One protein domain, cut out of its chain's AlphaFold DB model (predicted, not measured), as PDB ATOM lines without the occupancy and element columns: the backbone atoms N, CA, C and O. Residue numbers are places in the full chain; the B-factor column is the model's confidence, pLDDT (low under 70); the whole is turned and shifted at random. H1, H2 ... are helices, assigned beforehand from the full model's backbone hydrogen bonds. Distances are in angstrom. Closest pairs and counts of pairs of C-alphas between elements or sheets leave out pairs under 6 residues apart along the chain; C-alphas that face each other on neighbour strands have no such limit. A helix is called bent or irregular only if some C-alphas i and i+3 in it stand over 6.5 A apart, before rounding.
ATOM      1  N   VAL A 301      20.354   1.509  93.879       90.06
ATOM      2  CA  VAL A 301      19.497   2.700  93.732       90.06
ATOM      3  C   VAL A 301      20.303   3.909  93.284       90.06
ATOM      4  O   VAL A 301      19.882   4.615  92.372       90.06
ATOM      5  N   PHE A 302      21.482   4.123  93.869       86.88
ATOM      6  CA  PHE A 302      22.306   5.290  93.562       86.88
ATOM      7  C   PHE A 302      23.282   5.070  92.395       86.88
ATOM      8  O   PHE A 302      23.832   6.043  91.882       86.88
ATOM      9  N   SER A 303      23.461   3.832  91.911       84.31
ATOM     10  CA  SER A 303      24.349   3.525  90.775       84.31
ATOM     11  C   SER A 303      24.145   4.427  89.541       84.31
ATOM     12  O   SER A 303      25.151   4.863  88.982       84.31
ATOM     13  N   PRO A 304      22.910   4.772  89.113       79.88
ATOM     14  CA  PRO A 304      22.699   5.619  87.940       79.88
ATOM     15  C   PRO A 304      23.360   6.996  88.055       79.88
ATOM     16  O   PRO A 304      23.889   7.492  87.066       79.88
ATOM     17  N   VAL A 305      23.378   7.583  89.258       75.50
ATOM     18  CA  VAL A 305      24.005   8.891  89.520       75.50
ATOM     19  C   VAL A 305      25.520   8.800  89.375       75.50
ATOM     20  O   VAL A 305      26.151   9.695  88.825       75.50
ATOM     21  N   TYR A 306      26.125   7.702  89.827       76.44
ATOM     22  CA  TYR A 306      27.581   7.561  89.796       76.44
ATOM     23  C   TYR A 306      28.139   7.297  88.402       76.44
ATOM     24  O   TYR A 306      29.263   7.710  88.110       76.44
ATOM     25  N   PHE A 307      27.367   6.624  87.550       74.75
ATOM     26  CA  PHE A 307      27.808   6.200  86.223       74.75
ATOM     27  C   PHE A 307      27.273   7.063  85.080       74.75
ATOM     28  O   PHE A 307      27.441   6.682  83.919       74.75
ATOM     29  N   GLU A 308      26.663   8.216  85.374       66.38
ATOM     30  CA  GLU A 308      26.187   9.143  84.347       66.38
ATOM     31  C   GLU A 308      27.325   9.468  83.359       66.38
ATOM     32  O   GLU A 308      28.356  10.038  83.712       66.38
ATOM     33  N   MET A 309      27.159   9.017  82.111       53.59
ATOM     34  CA  MET A 309      28.050   9.278  80.972       53.59
ATOM     35  C   MET A 309      29.551   8.982  81.181       53.59
ATOM     36  O   MET A 309      30.402   9.613  80.548       53.59
ATOM     37  N   ARG A 310      29.919   7.992  82.006       62.34
ATOM     38  CA  ARG A 310      31.328   7.575  82.117       62.34
ATOM     39  C   ARG A 310      31.760   6.722  80.923       62.34
ATOM     40  O   ARG A 310      31.083   5.774  80.533       62.34
ATOM     41  N   ARG A 311      32.906   7.076  80.329       60.19
ATOM     42  CA  ARG A 311      33.485   6.387  79.158       60.19
ATOM     43  C   ARG A 311      34.362   5.189  79.521       60.19
ATOM     44  O   ARG A 311      34.710   4.429  78.622       60.19
ATOM     45  N   ASP A 312      34.728   5.037  80.794       79.25
ATOM     46  CA  ASP A 312      35.596   3.946  81.233       79.25
ATOM     47  C   ASP A 312      34.868   2.592  81.082       79.25
ATOM     48  O   ASP A 312      33.781   2.408  81.645       79.25
ATOM     49  N   PRO A 313      35.431   1.638  80.316       76.25
ATOM     50  CA  PRO A 313      34.882   0.293  80.189       76.25
ATOM     51  C   PRO A 313      34.646  -0.419  81.528       76.25
ATOM     52  O   PRO A 313      33.682  -1.178  81.635       76.25
ATOM     53  N   GLN A 314      35.484  -0.180  82.543       78.38
ATOM     54  CA  GLN A 314      35.355  -0.814  83.860       78.38
ATOM     55  C   GLN A 314      34.135  -0.288  84.622       78.38
ATOM     56  O   GLN A 314      33.329  -1.074  85.122       78.38
ATOM     57  N   ASP A 315      33.944   1.031  84.625       81.00
ATOM     58  CA  ASP A 315      32.767   1.677  85.216       81.00
ATOM     59  C   ASP A 315      31.479   1.260  84.490       81.00
ATOM     60  O   ASP A 315      30.445   1.018  85.117       81.00
ATOM     61  N   LYS A 316      31.540   1.103  83.162       82.00
ATOM     62  CA  LYS A 316      30.410   0.602  82.371       82.00
ATOM     63  C   LYS A 316      30.047  -0.837  82.742       82.00
ATOM     64  O   LYS A 316      28.865  -1.136  82.903       82.00
ATOM     65  N   LEU A 317      31.038  -1.718  82.887       83.75
ATOM     66  CA  LEU A 317      30.821  -3.107  83.296       83.75
ATOM     67  C   LEU A 317      30.206  -3.183  84.698       83.75
ATOM     68  O   LEU A 317      29.216  -3.885  84.901       83.75
ATOM     69  N   LEU A 318      30.743  -2.414  85.646       87.06
ATOM     70  CA  LEU A 318      30.206  -2.342  86.999       87.06
ATOM     71  C   LEU A 318      28.762  -1.816  87.014       87.06
ATOM     72  O   LEU A 318      27.917  -2.375  87.708       87.06
ATOM     73  N   SER A 319      28.449  -0.790  86.217       86.88
ATOM     74  CA  SER A 319      27.084  -0.259  86.081       86.88
ATOM     75  C   SER A 319      26.090  -1.316  85.584       86.88
ATOM     76  O   SER A 319      24.986  -1.431  86.121       86.88
ATOM     77  N   ILE A 320      26.499  -2.133  84.607       85.62
ATOM     78  CA  ILE A 320      25.701  -3.254  84.094       85.62
ATOM     79  C   ILE A 320      25.464  -4.291  85.197       85.62
ATOM     80  O   ILE A 320      24.316  -4.647  85.455       85.62
ATOM     81  N   HIS A 321      26.519  -4.721  85.895       89.38
ATOM     82  CA  HIS A 321      26.384  -5.679  86.994       89.38
ATOM     83  C   HIS A 321      25.524  -5.127  88.138       89.38
ATOM     84  O   HIS A 321      24.748  -5.865  88.726       89.38
ATOM     85  N   LEU A 322      25.585  -3.831  88.449       91.81
ATOM     86  CA  LEU A 322      24.728  -3.234  89.478       91.81
ATOM     87  C   LEU A 322      23.262  -3.135  89.045       91.81
ATOM     88  O   LEU A 322      22.372  -3.279  89.881       91.81
ATOM     89  N   ALA A 323      22.986  -2.913  87.760       89.19
ATOM     90  CA  ALA A 323      21.623  -2.992  87.239       89.19
ATOM     91  C   ALA A 323      21.065  -4.420  87.344       89.19
ATOM     92  O   ALA A 323      19.912  -4.612  87.718       89.19
ATOM     93  N   GLU A 324      21.897  -5.418  87.065       90.38
ATOM     94  CA  GLU A 324      21.523  -6.825  87.166       90.38
ATOM     95  C   GLU A 324      21.359  -7.281  88.623       90.38
ATOM     96  O   GLU A 324      20.366  -7.916  88.971       90.38
ATOM     97  N   LEU A 325      22.261  -6.853  89.511       93.62
ATOM     98  CA  LEU A 325      22.135  -7.050  90.952       93.62
ATOM     99  C   LEU A 325      20.832  -6.444  91.479       93.62
ATOM    100  O   LEU A 325      20.189  -7.049  92.337       93.62
ATOM    101  N   HIS A 326      20.426  -5.273  90.971       92.81
ATOM    102  CA  HIS A 326      19.142  -4.670  91.327       92.81
ATOM    103  C   HIS A 326      17.999  -5.622  90.982       92.81
ATOM    104  O   HIS A 326      17.215  -5.985  91.855       92.81
ATOM    105  N   TYR A 327      17.958  -6.076  89.730       91.62
ATOM    106  CA  TYR A 327      16.937  -6.988  89.233       91.62
ATOM    107  C   TYR A 327      16.866  -8.291  90.043       91.62
ATOM    108  O   TYR A 327      15.788  -8.667  90.501       91.62
ATOM    109  N   GLU A 328      17.999  -8.947  90.297       90.94
ATOM    110  CA  GLU A 328      18.028 -10.175  91.100       90.94
ATOM    111  C   GLU A 328      17.596  -9.939  92.550       90.94
ATOM    112  O   GLU A 328      16.830 -10.729  93.103       90.94
ATOM    113  N   THR A 329      18.002  -8.817  93.152       92.12
ATOM    114  CA  THR A 329      17.561  -8.438  94.504       92.12
ATOM    115  C   THR A 329      16.040  -8.275  94.560       92.12
ATOM    116  O   THR A 329      15.401  -8.772  95.490       92.12
ATOM    117  N   LEU A 330      15.440  -7.627  93.554       90.12
ATOM    118  CA  LEU A 330      13.988  -7.494  93.441       90.12
ATOM    119  C   LEU A 330      13.304  -8.860  93.296       90.12
ATOM    120  O   LEU A 330      12.316  -9.125  93.982       90.12
ATOM    121  N   LEU A 331      13.841  -9.756  92.463       87.69
ATOM    122  CA  LEU A 331      13.288 -11.100  92.301       87.69
ATOM    123  C   LEU A 331      13.341 -11.913  93.602       87.69
ATOM    124  O   LEU A 331      12.345 -12.546  93.953       87.69
ATOM    125  N   CYS A 332      14.439 -11.851  94.356       86.19
ATOM    126  CA  CYS A 332      14.545 -12.476  95.679       86.19
ATOM    127  C   CYS A 332      13.463 -11.984  96.655       86.19
ATOM    128  O   CYS A 332      12.935 -12.769  97.442       86.19
ATOM    129  N   LEU A 333      13.094 -10.700  96.595       82.38
ATOM    130  CA  LEU A 333      12.036 -10.138  97.443       82.38
ATOM    131  C   LEU A 333      10.641 -10.634  97.043       82.38
ATOM    132  O   LEU A 333       9.790 -10.800  97.915       82.38
ATOM    133  N   THR A 334      10.407 -10.912  95.755       78.38
ATOM    134  CA  THR A 334       9.114 -11.435  95.270       78.38
ATOM    135  C   THR A 334       8.833 -12.878  95.675       78.38
ATOM    136  O   THR A 334       7.667 -13.277  95.722       78.38
ATOM    137  N   GLU A 335       9.866 -13.667  95.989       67.94
ATOM    138  CA  GLU A 335       9.690 -15.047  96.439       67.94
ATOM    139  C   GLU A 335       8.986 -15.053  97.800       67.94
ATOM    140  O   GLU A 335       9.529 -14.636  98.830       67.94
ATOM    141  N   SER A 336       7.718 -15.465  97.779       52.78
ATOM    142  CA  SER A 336       6.792 -15.299  98.891       52.78
ATOM    143  C   SER A 336       7.313 -15.995 100.147       52.78
ATOM    144  O   SER A 336       7.556 -17.203 100.153       52.78
ATOM    145  N   GLY A 337       7.411 -15.249 101.250       48.34
ATOM    146  CA  GLY A 337       7.267 -15.864 102.560       48.34
ATOM    147  C   GLY A 337       5.864 -16.460 102.602       48.34
ATOM    148  O   GLY A 337       4.882 -15.737 102.434       48.34
ATOM    149  N   SER A 338       5.740 -17.776 102.733       39.59
ATOM    150  CA  SER A 338       4.448 -18.430 102.924       39.59
ATOM    151  C   SER A 338       3.785 -17.866 104.185       39.59
ATOM    152  O   SER A 338       4.130 -18.243 105.302       39.59
ATOM    153  N   PHE A 368      14.149 -17.056 101.702       74.00
ATOM    154  CA  PHE A 368      14.443 -15.668 102.052       74.00
ATOM    155  C   PHE A 368      13.804 -15.238 103.375       74.00
ATOM    156  O   PHE A 368      13.476 -14.068 103.539       74.00
ATOM    157  N   SER A 369      13.562 -16.147 104.328       69.62
ATOM    158  CA  SER A 369      12.830 -15.844 105.575       69.62
ATOM    159  C   SER A 369      13.373 -14.639 106.352       69.62
ATOM    160  O   SER A 369      12.593 -13.962 107.011       69.62
ATOM    161  N   ASN A 370      14.671 -14.335 106.228       71.94
ATOM    162  CA  ASN A 370      15.332 -13.270 106.989       71.94
ATOM    163  C   ASN A 370      15.514 -11.975 106.192       71.94
ATOM    164  O   ASN A 370      16.039 -10.996 106.711       71.94
ATOM    165  N   TRP A 371      15.030 -11.932 104.949       77.88
ATOM    166  CA  TRP A 371      14.935 -10.709 104.147       77.88
ATOM    167  C   TRP A 371      13.683  -9.895 104.507       77.88
ATOM    168  O   TRP A 371      13.069  -9.248 103.664       77.88
ATOM    169  N   THR A 372      13.265  -9.967 105.768       72.62
ATOM    170  CA  THR A 372      12.213  -9.129 106.337       72.62
ATOM    171  C   THR A 372      12.821  -7.848 106.883       72.62
ATOM    172  O   THR A 372      13.891  -7.867 107.487       72.62
ATOM    173  N   ILE A 373      12.099  -6.748 106.724       72.19
ATOM    174  CA  ILE A 373      12.397  -5.438 107.286       72.19
ATOM    175  C   ILE A 373      11.338  -5.213 108.379       72.19
ATOM    176  O   ILE A 373      10.210  -4.817 108.067       72.19
ATOM    177  N   PRO A 374      11.620  -5.603 109.638       58.56
ATOM    178  CA  PRO A 374      10.632  -5.551 110.707       58.56
ATOM    179  C   PRO A 374      10.347  -4.104 111.134       58.56
ATOM    180  O   PRO A 374      11.255  -3.390 111.539       58.56
ATOM    181  N   CYS A 375       9.074  -3.691 111.118       55.78
ATOM    182  CA  CYS A 375       8.638  -2.389 111.635       55.78
ATOM    183  C   CYS A 375       7.565  -2.552 112.733       55.78
ATOM    184  O   CYS A 375       6.376  -2.382 112.467       55.78
ATOM    185  N   PRO A 376       7.903  -2.978 113.968       50.53
ATOM    186  CA  PRO A 376       6.921  -3.204 115.033       50.53
ATOM    187  C   PRO A 376       6.016  -1.994 115.342       50.53
ATOM    188  O   PRO A 376       6.477  -0.879 115.546       50.53
ATOM    189  N   ARG A 377       4.708  -2.262 115.493       44.09
ATOM    190  CA  ARG A 377       3.628  -1.279 115.742       44.09
ATOM    191  C   ARG A 377       3.678  -0.534 117.089       44.09
ATOM    192  O   ARG A 377       2.781   0.261 117.355       44.09
ATOM    193  N   LYS A 378       4.614  -0.837 117.998       43.72
ATOM    194  CA  LYS A 378       4.585  -0.313 119.376       43.72
ATOM    195  C   LYS A 378       5.959   0.148 119.880       43.72
ATOM    196  O   LYS A 378       6.794  -0.674 120.233       43.72
ATOM    197  N   PHE A 379       6.052   1.471 120.024       37.81
ATOM    198  CA  PHE A 379       6.772   2.241 121.051       37.81
ATOM    199  C   PHE A 379       8.268   2.545 120.972       37.81
ATOM    200  O   PHE A 379       8.760   3.202 121.872       37.81
ATOM    201  N   ASP A 380       8.932   2.285 119.858       47.22
ATOM    202  CA  ASP A 380      10.057   3.117 119.412       47.22
ATOM    203  C   ASP A 380      10.051   3.061 117.885       47.22
ATOM    204  O   ASP A 380       9.641   2.035 117.334       47.22
ATOM    205  N   ARG A 381      10.448   4.133 117.178       50.81
ATOM    206  CA  ARG A 381      10.740   4.025 115.736       50.81
ATOM    207  C   ARG A 381      11.646   2.809 115.573       50.81
ATOM    208  O   ARG A 381      12.770   2.820 116.074       50.81
ATOM    209  N   SER A 382      11.139   1.741 114.966       55.09
ATOM    210  CA  SER A 382      11.906   0.511 114.810       55.09
ATOM    211  C   SER A 382      13.206   0.852 114.103       55.09
ATOM    212  O   SER A 382      13.185   1.565 113.100       55.09
ATOM    213  N   ARG A 383      14.338   0.401 114.633       58.81
ATOM    214  CA  ARG A 383      15.671   0.804 114.157       58.81
ATOM    215  C   ARG A 383      15.898   0.445 112.687       58.81
ATOM    216  O   ARG A 383      16.688   1.079 112.008       58.81
ATOM    217  N   GLU A 384      15.137  -0.506 112.172       58.59
ATOM    218  CA  GLU A 384      15.113  -0.944 110.785       58.59
ATOM    219  C   GLU A 384      14.351   0.025 109.857       58.59
ATOM    220  O   GLU A 384      14.720   0.171 108.691       58.59
ATOM    221  N   LEU A 385      13.355   0.758 110.379       68.88
ATOM    222  CA  LEU A 385      12.695   1.868 109.672       68.88
ATOM    223  C   LEU A 385      13.676   3.020 109.439       68.88
ATOM    224  O   LEU A 385      13.627   3.650 108.389       68.88
ATOM    225  N   VAL A 386      14.617   3.241 110.363       74.69
ATOM    226  CA  VAL A 386      15.643   4.287 110.227       74.69
ATOM    227  C   VAL A 386      16.447   4.099 108.939       74.69
ATOM    228  O   VAL A 386      16.738   5.072 108.253       74.69
ATOM    229  N   TYR A 387      16.765   2.861 108.550       79.44
ATOM    230  CA  TYR A 387      17.509   2.612 107.313       79.44
ATOM    231  C   TYR A 387      16.692   2.913 106.052       79.44
ATOM    232  O   TYR A 387      17.241   3.439 105.083       79.44
ATOM    233  N   LEU A 388      15.385   2.636 106.069       81.62
ATOM    234  CA  LEU A 388      14.483   3.016 104.980       81.62
ATOM    235  C   LEU A 388      14.264   4.533 104.928       81.62
ATOM    236  O   LEU A 388      14.313   5.110 103.845       81.62
ATOM    237  N   GLU A 389      14.084   5.187 106.078       81.00
ATOM    238  CA  GLU A 389      13.988   6.647 106.191       81.00
ATOM    239  C   GLU A 389      15.252   7.314 105.635       81.00
ATOM    240  O   GLU A 389      15.154   8.233 104.826       81.00
ATOM    241  N   LEU A 390      16.440   6.816 105.997       83.50
ATOM    242  CA  LEU A 390      17.719   7.305 105.475       83.50
ATOM    243  C   LEU A 390      17.828   7.127 103.959       83.50
ATOM    244  O   LEU A 390      18.297   8.037 103.273       83.50
ATOM    245  N   LEU A 391      17.387   5.984 103.426       87.25
ATOM    246  CA  LEU A 391      17.371   5.733 101.985       87.25
ATOM    247  C   LEU A 391      16.457   6.732 101.262       87.25
ATOM    248  O   LEU A 391      16.897   7.384 100.316       87.25
ATOM    249  N   VAL A 392      15.217   6.904 101.731       87.38
ATOM    250  CA  VAL A 392      14.250   7.840 101.136       87.38
ATOM    251  C   VAL A 392      14.738   9.284 101.238       87.38
ATOM    252  O   VAL A 392      14.718  10.012 100.245       87.38
ATOM    253  N   GLN A 393      15.232   9.688 102.409       86.88
ATOM    254  CA  GLN A 393      15.775  11.021 102.644       86.88
ATOM    255  C   GLN A 393      16.948  11.314 101.704       86.88
ATOM    256  O   GLN A 393      17.017  12.388 101.110       86.88
ATOM    257  N   LYS A 394      17.854  10.350 101.509       85.88
ATOM    258  CA  LYS A 394      19.005  10.533 100.624       85.88
ATOM    259  C   LYS A 394      18.599  10.613  99.152       85.88
ATOM    260  O   LYS A 394      19.151  11.436  98.425       85.88
ATOM    261  N   VAL A 395      17.612   9.826  98.716       87.06
ATOM    262  CA  VAL A 395      17.025   9.964  97.372       87.06
ATOM    263  C   VAL A 395      16.376  11.338  97.192       87.06
ATOM    264  O   VAL A 395      16.556  11.964  96.145       87.06
ATOM    265  N   HIS A 396      15.675  11.846  98.208       85.75
ATOM    266  CA  HIS A 396      15.101  13.189  98.176       85.75
ATOM    267  C   HIS A 396      16.181  14.266  98.006       85.75
ATOM    268  O   HIS A 396      16.077  15.078  97.095       85.75
ATOM    269  N   GLU A 397      17.253  14.222  98.803       83.50
ATOM    270  CA  GLU A 397      18.393  15.145  98.678       83.50
ATOM    271  C   GLU A 397      18.994  15.113  97.261       83.50
ATOM    272  O   GLU A 397      19.075  16.144  96.598       83.50
ATOM    273  N   CYS A 398      19.325  13.921  96.748       78.50
ATOM    274  CA  CYS A 398      19.914  13.766  95.413       78.50
ATOM    275  C   CYS A 398      19.013  14.300  94.289       78.50
ATOM    276  O   CYS A 398      19.501  14.834  93.295       78.50
ATOM    277  N   THR A 399      17.696  14.145  94.423       76.50
ATOM    278  CA  THR A 399      16.734  14.551  93.388       76.50
ATOM    279  C   THR A 399      16.364  16.034  93.484       76.50
ATOM    280  O   THR A 399      16.142  16.676  92.455       76.50
ATOM    281  N   ALA A 400      16.351  16.607  94.690       74.12
ATOM    282  CA  ALA A 400      16.130  18.031  94.922       74.12
ATOM    283  C   ALA A 400      17.310  18.886  94.426       74.12
ATOM    284  O   ALA A 400      17.093  19.902  93.760       74.12
ATOM    285  N   ASP A 401      18.549  18.450  94.677       64.75
ATOM    286  CA  ASP A 401      19.760  19.140  94.214       64.75
ATOM    287  C   ASP A 401      19.808  19.231  92.679       64.75
ATOM    288  O   ASP A 401      20.120  20.282  92.110       64.75
ATOM    289  N   ALA A 402      19.394  18.166  91.989       59.91
ATOM    290  CA  ALA A 402      19.319  18.129  90.533       59.91
ATOM    291  C   ALA A 402      18.236  19.043  89.941       59.91
ATOM    292  O   ALA A 402      18.463  19.688  88.917       59.91
ATOM    293  N   LEU A 403      17.065  19.138  90.580       56.81
ATOM    294  CA  LEU A 403      15.986  20.048  90.166       56.81
ATOM    295  C   LEU A 403      16.397  21.523  90.293       56.81
ATOM    296  O   LEU A 403      15.990  22.350  89.474       56.81
ATOM    297  N   ASN A 404      17.239  21.843  91.276       55.47
ATOM    298  CA  ASN A 404      17.817  23.176  91.432       55.47
ATOM    299  C   ASN A 404      18.891  23.472  90.368       55.47
ATOM    300  O   ASN A 404      19.015  24.620  89.937       55.47
ATOM    301  N   PHE A 414      17.607  10.610  79.445       57.12
ATOM    302  CA  PHE A 414      17.328   9.802  80.636       57.12
ATOM    303  C   PHE A 414      18.007  10.422  81.869       57.12
ATOM    304  O   PHE A 414      19.224  10.363  82.014       57.12
ATOM    305  N   ILE A 415      17.206  11.051  82.728       69.69
ATOM    306  CA  ILE A 415      17.631  11.773  83.930       69.69
ATOM    307  C   ILE A 415      18.021  10.722  84.986       69.69
ATOM    308  O   ILE A 415      17.129  10.000  85.449       69.69
ATOM    309  N   PRO A 416      19.301  10.597  85.394       74.88
ATOM    310  CA  PRO A 416      19.718   9.595  86.379       74.88
ATOM    311  C   PRO A 416      18.918   9.666  87.675       74.88
ATOM    312  O   PRO A 416      18.611   8.643  88.276       74.88
ATOM    313  N   GLU A 417      18.499  10.862  88.073       77.06
ATOM    314  CA  GLU A 417      17.691  11.092  89.264       77.06
ATOM    315  C   GLU A 417      16.285  10.486  89.135       77.06
ATOM    316  O   GLU A 417      15.729   9.993  90.113       77.06
ATOM    317  N   THR A 418      15.719  10.432  87.923       77.44
ATOM    318  CA  THR A 418      14.486   9.670  87.668       77.44
ATOM    319  C   THR A 418      14.729   8.172  87.835       77.44
ATOM    320  O   THR A 418      13.908   7.495  88.445       77.44
ATOM    321  N   ALA A 419      15.871   7.654  87.376       82.12
ATOM    322  CA  ALA A 419      16.228   6.244  87.544       82.12
ATOM    323  C   ALA A 419      16.403   5.848  89.019       82.12
ATOM    324  O   ALA A 419      15.966   4.770  89.415       82.12
ATOM    325  N   VAL A 420      16.985   6.730  89.839       86.62
ATOM    326  CA  VAL A 420      17.086   6.549  91.300       86.62
ATOM    327  C   VAL A 420      15.697   6.384  91.915       86.62
ATOM    328  O   VAL A 420      15.464   5.445  92.675       86.62
ATOM    329  N   ILE A 421      14.760   7.271  91.564       83.88
ATOM    330  CA  ILE A 421      13.386   7.225  92.081       83.88
ATOM    331  C   ILE A 421      12.683   5.944  91.629       83.88
ATOM    332  O   ILE A 421      12.034   5.311  92.455       83.88
ATOM    333  N   VAL A 422      12.839   5.537  90.364       84.06
ATOM    334  CA  VAL A 422      12.265   4.289  89.828       84.06
ATOM    335  C   VAL A 422      12.784   3.069  90.596       84.06
ATOM    336  O   VAL A 422      11.983   2.269  91.066       84.06
ATOM    337  N   ARG A 423      14.099   2.955  90.806       88.88
ATOM    338  CA  ARG A 423      14.690   1.816  91.529       88.88
ATOM    339  C   ARG A 423      14.268   1.759  92.996       88.88
ATOM    340  O   ARG A 423      14.003   0.684  93.532       88.88
ATOM    341  N   LEU A 424      14.184   2.915  93.663       89.94
ATOM    342  CA  LEU A 424      13.665   2.995  95.032       89.94
ATOM    343  C   LEU A 424      12.200   2.535  95.089       89.94
ATOM    344  O   LEU A 424      11.816   1.764  95.967       89.94
ATOM    345  N   ALA A 425      11.399   3.019  94.146       84.31
ATOM    346  CA  ALA A 425       9.996   2.683  93.992       84.31
ATOM    347  C   ALA A 425       9.764   1.175  93.818       84.31
ATOM    348  O   ALA A 425       8.966   0.594  94.554       84.31
ATOM    349  N   GLU A 426      10.480   0.545  92.885       87.38
ATOM    350  CA  GLU A 426      10.401  -0.895  92.615       87.38
ATOM    351  C   GLU A 426      10.727  -1.713  93.868       87.38
ATOM    352  O   GLU A 426       9.976  -2.618  94.239       87.38
ATOM    353  N   PHE A 427      11.805  -1.350  94.569       89.81
ATOM    354  CA  PHE A 427      12.195  -2.004  95.814       89.81
ATOM    355  C   PHE A 427      11.109  -1.907  96.888       89.81
ATOM    356  O   PHE A 427      10.679  -2.932  97.422       89.81
ATOM    357  N   LEU A 428      10.643  -0.694  97.197       85.69
ATOM    358  CA  LEU A 428       9.650  -0.474  98.248       85.69
ATOM    359  C   LEU A 428       8.311  -1.148  97.914       85.69
ATOM    360  O   LEU A 428       7.682  -1.734  98.796       85.69
ATOM    361  N   GLN A 429       7.899  -1.127  96.643       80.62
ATOM    362  CA  GLN A 429       6.691  -1.803  96.171       80.62
ATOM    363  C   GLN A 429       6.763  -3.313  96.317       80.62
ATOM    364  O   GLN A 429       5.842  -3.912  96.875       80.62
ATOM    365  N   LEU A 430       7.842  -3.933  95.849       84.44
ATOM    366  CA  LEU A 430       7.979  -5.380  95.928       84.44
ATOM    367  C   LEU A 430       8.169  -5.847  97.368       84.44
ATOM    368  O   LEU A 430       7.552  -6.837  97.758       84.44
ATOM    369  N   ALA A 431       8.938  -5.124  98.183       82.31
ATOM    370  CA  ALA A 431       9.121  -5.443  99.595       82.31
ATOM    371  C   ALA A 431       7.813  -5.301 100.402       82.31
ATOM    372  O   ALA A 431       7.542  -6.117 101.283       82.31
ATOM    373  N   TRP A 432       6.965  -4.319 100.079       77.62
ATOM    374  CA  TRP A 432       5.625  -4.208 100.663       77.62
ATOM    375  C   TRP A 432       4.700  -5.338 100.207       77.62
ATOM    376  O   TRP A 432       4.133  -6.051 101.033       77.62
ATOM    377  N   ALA A 433       4.559  -5.530  98.891       77.69
ATOM    378  CA  ALA A 433       3.622  -6.493  98.311       77.69
ATOM    379  C   ALA A 433       3.927  -7.943  98.724       77.69
ATOM    380  O   ALA A 433       3.017  -8.759  98.859       77.69
ATOM    381  N   SER A 434       5.200  -8.258  98.964       75.06
ATOM    382  CA  SER A 434       5.655  -9.564  99.456       75.06
ATOM    383  C   SER A 434       5.544  -9.734 100.979       75.06
ATOM    384  O   SER A 434       5.908 -10.789 101.502       75.06
ATOM    385  N   GLY A 435       5.061  -8.721 101.708       73.38
ATOM    386  CA  GLY A 435       4.958  -8.735 103.171       73.38
ATOM    387  C   GLY A 435       6.311  -8.714 103.886       73.38
ATOM    388  O   GLY A 435       6.396  -9.076 105.059       73.38
ATOM    389  N   ARG A 436       7.384  -8.325 103.185       76.38
ATOM    390  CA  ARG A 436       8.743  -8.238 103.736       76.38
ATOM    391  C   ARG A 436       8.919  -6.976 104.568       76.38
ATOM    392  O   ARG A 436       9.623  -7.033 105.568       76.38
ATOM    393  N   ILE A 437       8.250  -5.881 104.211       72.81
ATOM    394  CA  ILE A 437       8.067  -4.724 105.096       72.81
ATOM    395  C   ILE A 437       6.916  -5.060 106.041       72.81
ATOM    396  O   ILE A 437       5.741  -4.986 105.684       72.81
ATOM    397  N   TRP A 438       7.261  -5.520 107.237       60.31
ATOM    398  CA  TRP A 438       6.291  -6.062 108.179       60.31
ATOM    399  C   TRP A 438       5.728  -4.948 109.070       60.31
ATOM    400  O   TRP A 438       6.490  -4.133 109.578       60.31
ATOM    401  N   ASN A 439       4.419  -4.979 109.349       54.59
ATOM    402  CA  ASN A 439       3.710  -4.189 110.375       54.59
ATOM    403  C   ASN A 439       3.436  -2.687 110.151       54.59
ATOM    404  O   ASN A 439       2.716  -2.123 110.982       54.59
ATOM    405  N   HIS A 440       3.868  -2.058 109.062       57.75
ATOM    406  CA  HIS A 440       3.424  -0.694 108.751       57.75
ATOM    407  C   HIS A 440       1.910  -0.648 108.490       57.75
ATOM    408  O   HIS A 440       1.353  -1.516 107.812       57.75
ATOM    409  N   ASN A 441       1.218   0.346 109.050       62.75
ATOM    410  CA  ASN A 441      -0.091   0.715 108.520       62.75
ATOM    411  C   ASN A 441       0.126   1.490 107.194       62.75
ATOM    412  O   ASN A 441       1.237   1.936 106.902       62.75
ATOM    413  N   ILE A 442      -0.908   1.604 106.356       68.38
ATOM    414  CA  ILE A 442      -0.797   2.306 105.062       68.38
ATOM    415  C   ILE A 442      -0.348   3.763 105.264       68.38
ATOM    416  O   ILE A 442       0.397   4.285 104.438       68.38
ATOM    417  N   ASP A 443      -0.751   4.402 106.362       70.19
ATOM    418  CA  ASP A 443      -0.442   5.801 106.662       70.19
ATOM    419  C   ASP A 443       1.052   6.009 106.966       70.19
ATOM    420  O   ASP A 443       1.675   6.875 106.364       70.19
ATOM    421  N   ASP A 444       1.673   5.147 107.772       70.38
ATOM    422  CA  ASP A 444       3.098   5.203 108.106       70.38
ATOM    423  C   ASP A 444       3.976   5.024 106.853       70.38
ATOM    424  O   ASP A 444       5.028   5.645 106.710       70.38
ATOM    425  N   PHE A 445       3.553   4.161 105.925       70.12
ATOM    426  CA  PHE A 445       4.262   3.953 104.663       70.12
ATOM    427  C   PHE A 445       4.069   5.142 103.705       70.12
ATOM    428  O   PHE A 445       4.980   5.547 102.979       70.12
ATOM    429  N   VAL A 446       2.879   5.746 103.718       72.56
ATOM    430  CA  VAL A 446       2.582   6.997 103.010       72.56
ATOM    431  C   VAL A 446       3.396   8.166 103.576       72.56
ATOM    432  O   VAL A 446       3.776   9.041 102.788       72.56
ATOM    433  N   ASP A 447       3.672   8.165 104.881       75.56
ATOM    434  CA  ASP A 447       4.513   9.132 105.588       75.56
ATOM    435  C   ASP A 447       6.001   8.916 105.293       75.56
ATOM    436  O   ASP A 447       6.703   9.883 104.996       75.56
ATOM    437  N   LEU A 448       6.471   7.662 105.254       76.44
ATOM    438  CA  LEU A 448       7.828   7.315 104.813       76.44
ATOM    439  C   LEU A 448       8.132   7.916 103.432       76.44
ATOM    440  O   LEU A 448       9.218   8.439 103.209       76.44
ATOM    441  N   LEU A 449       7.161   7.880 102.514       77.50
ATOM    442  CA  LEU A 449       7.284   8.426 101.158       77.50
ATOM    443  C   LEU A 449       6.982   9.929 101.044       77.50
ATOM    444  O   LEU A 449       7.150  10.498  99.961       77.50
ATOM    445  N   ALA A 450       6.542  10.594 102.117       78.12
ATOM    446  CA  ALA A 450       6.163  12.006 102.085       78.12
ATOM    447  C   ALA A 450       7.257  12.944 101.530       78.12
ATOM    448  O   ALA A 450       6.896  13.827 100.741       78.12
ATOM    449  N   PRO A 451       8.566  12.749 101.817       80.88
ATOM    450  CA  PRO A 451       9.631  13.578 101.240       80.88
ATOM    451  C   PRO A 451       9.663  13.559  99.703       80.88
ATOM    452  O   PRO A 451      10.091  14.520  99.073       80.88
ATOM    453  N   LEU A 452       9.170  12.491  99.069       77.81
ATOM    454  CA  LEU A 452       9.187  12.320  97.614       77.81
ATOM    455  C   LEU A 452       7.838  12.633  96.940       77.81
ATOM    456  O   LEU A 452       7.677  12.405  95.742       77.81
ATOM    457  N   SER A 453       6.876  13.186  97.685       71.19
ATOM    458  CA  SER A 453       5.498  13.452  97.234       71.19
ATOM    459  C   SER A 453       5.358  14.443  96.072       71.19
ATOM    460  O   SER A 453       4.302  14.522  95.462       71.19
ATOM    461  N   ALA A 454       6.408  15.187  95.729       67.81
ATOM    462  CA  ALA A 454       6.410  16.044  94.544       67.81
ATOM    463  C   ALA A 454       6.597  15.257  93.228       67.81
ATOM    464  O   ALA A 454       6.439  15.822  92.143       67.81
ATOM    465  N   ASN A 455       6.961  13.969  93.293       71.00
ATOM    466  CA  ASN A 455       7.204  13.144  92.117       71.00
ATOM    467  C   ASN A 455       5.969  12.308  91.735       71.00
ATOM    468  O   ASN A 455       5.532  11.434  92.481       71.00
ATOM    469  N   LYS A 456       5.471  12.504  90.506       71.00
ATOM    470  CA  LYS A 456       4.280  11.818  89.971       71.00
ATOM    471  C   LYS A 456       4.359  10.286  90.022       71.00
ATOM    472  O   LYS A 456       3.322   9.640  90.152       71.00
ATOM    473  N   LEU A 457       5.553   9.694  89.905       68.38
ATOM    474  CA  LEU A 457       5.738   8.241  89.994       68.38
ATOM    475  C   LEU A 457       5.486   7.738  91.421       68.38
ATOM    476  O   LEU A 457       4.825   6.721  91.618       68.38
ATOM    477  N   ILE A 458       5.959   8.490  92.415       72.06
ATOM    478  CA  ILE A 458       5.741   8.196  93.832       72.06
ATOM    479  C   ILE A 458       4.266   8.378  94.193       72.06
ATOM    480  O   ILE A 458       3.721   7.559  94.928       72.06
ATOM    481  N   ASP A 459       3.580   9.367  93.619       68.88
ATOM    482  CA  ASP A 459       2.129   9.505  93.781       68.88
ATOM    483  C   ASP A 459       1.364   8.312  93.199       68.88
ATOM    484  O   ASP A 459       0.457   7.785  93.842       68.88
ATOM    485  N   LEU A 460       1.761   7.826  92.020       67.06
ATOM    486  CA  LEU A 460       1.197   6.620  91.409       67.06
ATOM    487  C   LEU A 460       1.337   5.411  92.337       67.06
ATOM    488  O   LEU A 460       0.364   4.702  92.595       67.06
ATOM    489  N   ILE A 461       2.515   5.238  92.918       67.44
ATOM    490  CA  ILE A 461       2.812   4.169  93.868       67.44
ATOM    491  C   ILE A 461       1.976   4.317  95.146       67.44
ATOM    492  O   ILE A 461       1.280   3.380  95.538       67.44
ATOM    493  N   ARG A 462       1.917   5.518  95.738       65.88
ATOM    494  CA  ARG A 462       1.058   5.821  96.899       65.88
ATOM    495  C   ARG A 462      -0.418   5.534  96.612       65.88
ATOM    496  O   ARG A 462      -1.120   5.015  97.478       65.88
ATOM    497  N   THR A 463      -0.905   5.829  95.404       65.50
ATOM    498  CA  THR A 463      -2.295   5.527  95.020       65.50
ATOM    499  C   THR A 463      -2.560   4.036  94.832       65.50
ATOM    500  O   THR A 463      -3.660   3.591  95.155       65.50
ATOM    501  N   GLN A 464      -1.583   3.257  94.354       63.56
ATOM    502  CA  GLN A 464      -1.705   1.798  94.278       63.56
ATOM    503  C   GLN A 464      -1.765   1.174  95.677       63.56
ATOM    504  O   GLN A 464      -2.598   0.300  95.905       63.56
ATOM    505  N   PHE A 465      -0.983   1.681  96.632       61.25
ATOM    506  CA  PHE A 465      -1.022   1.203  98.017       61.25
ATOM    507  C   PHE A 465      -2.315   1.533  98.761       61.25
ATOM    508  O   PHE A 465      -2.742   0.741  99.585       61.25
ATOM    509  N   ARG A 466      -2.977   2.659  98.458       58.06
ATOM    510  CA  ARG A 466      -4.295   2.991  99.039       58.06
ATOM    511  C   ARG A 466      -5.447   2.119  98.518       58.06
ATOM    512  O   ARG A 466      -6.554   2.221  99.041       58.06
ATOM    513  N   ARG A 467      -5.233   1.357  97.439       50.22
ATOM    514  CA  ARG A 467      -6.251   0.495  96.806       50.22
ATOM    515  C   ARG A 467      -6.141  -0.978  97.213       50.22
ATOM    516  O   ARG A 467      -7.090  -1.715  96.952       50.22
TER     517      ARG A 467
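AT A GLANCE: This is residues 301 to 338, 368 to 404 and 414 to 467 of the 468 residues of an uncharacterized protein of Fasciola hepatica (UniProt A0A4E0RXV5). H4 runs through the middle of a helix bundle, with H2, H3 and H6 packed round it nearly lengthwise, H2 touching it with residues 326 to 334 alone and H3 with residues 392 to 402 alone. The short H1 packs on the first part of H4 and makes a hairpin with H2, while the short H5 stands steeply to H3. The printed part has 129 residues, with six named helices in the order H1 to H6 and no named strand; the class is all helix. The whole is compact, with a radius of gyration of the C-alphas of 15.6 A and spans of 49 by 35 by 28 A.

HOW THE PARTS SIT: H1, residues 301 to 306, and H2, residues 313 to 334, form a helical hairpin, a shallow tilt of 11 degrees, opposite ways; their closest C-alphas, of Ser 303 and Ser 319, are 6.6 A apart. H3, residues 383 to 404, is near H1, with 8 pairs of C-alphas within 10 A, and apart from H2. The hub is H4, residues 416 to 433, which touches four helices. It touches H1 at Val 301 and Val 420, their closest C-alphas, 5.2 A apart. With residues 326 to 334 alone, H2 touches H4 at a shallow tilt of 22 degrees, the same way; the closest C-alphas, of Leu 333 and Ala 431, are 5.9 A apart. H3 touches H4 at a shallow tilt of 26 degrees, opposite ways, with the C-alphas of Thr 399 and Glu 417 closest at 5.5 A. H5, residues 442 to 448, only just touches H3, with 3 pairs of C-alphas within 8 A, the closest those of Glu 389 and Leu 448 at 6.3 A, at a steep tilt of 58 degrees. H6, residues 456 to 465, touches H4 at a shallow tilt of 2 degrees, the same way; the closest C-alphas, of Ala 425 and Ile 458, are 7.0 A apart. Every O i to N i+4 pair is within hydrogen-bond range in H2, H4, H5 and H6, against 1 of 2 in H1 and 15 of 18 in H3.

IN THESE COORDINATES: H1 begins at C-alpha 301 (19.497, 2.700, 93.732), is 10.2 A long and is irregular: C-alphas 301 and 304 are 7.2 A apart. H2 is 32.1 A long, H3 32.0 A, H4 25.7 A and H5 10.0 A. H4 begins at C-alpha 416 (19.718, 9.595, 86.379). H6, 14.3 A long, ends at C-alpha 465 (-1.022, 1.203, 98.017).

THE WHOLE: The C-alphas farthest apart, of Arg 311 and Lys 378, are 50.0 A apart. Residues 339 to 367 and 405 to 413 are not printed; the gaps are 10.4 A between C-alphas 338 and 368 and 17.2 A between C-alphas 404 and 414. The links printed whole, H1 to H2, H4 to H5 and H5 to H6, are short. Residues 368 to 382 hold no named element, but 373 to 374 pair, parallel, with 437 to 438. The mean pLDDT of the printed part is 73.7, with 43 residues under 70, among them 374 to 385 and 459 to 467.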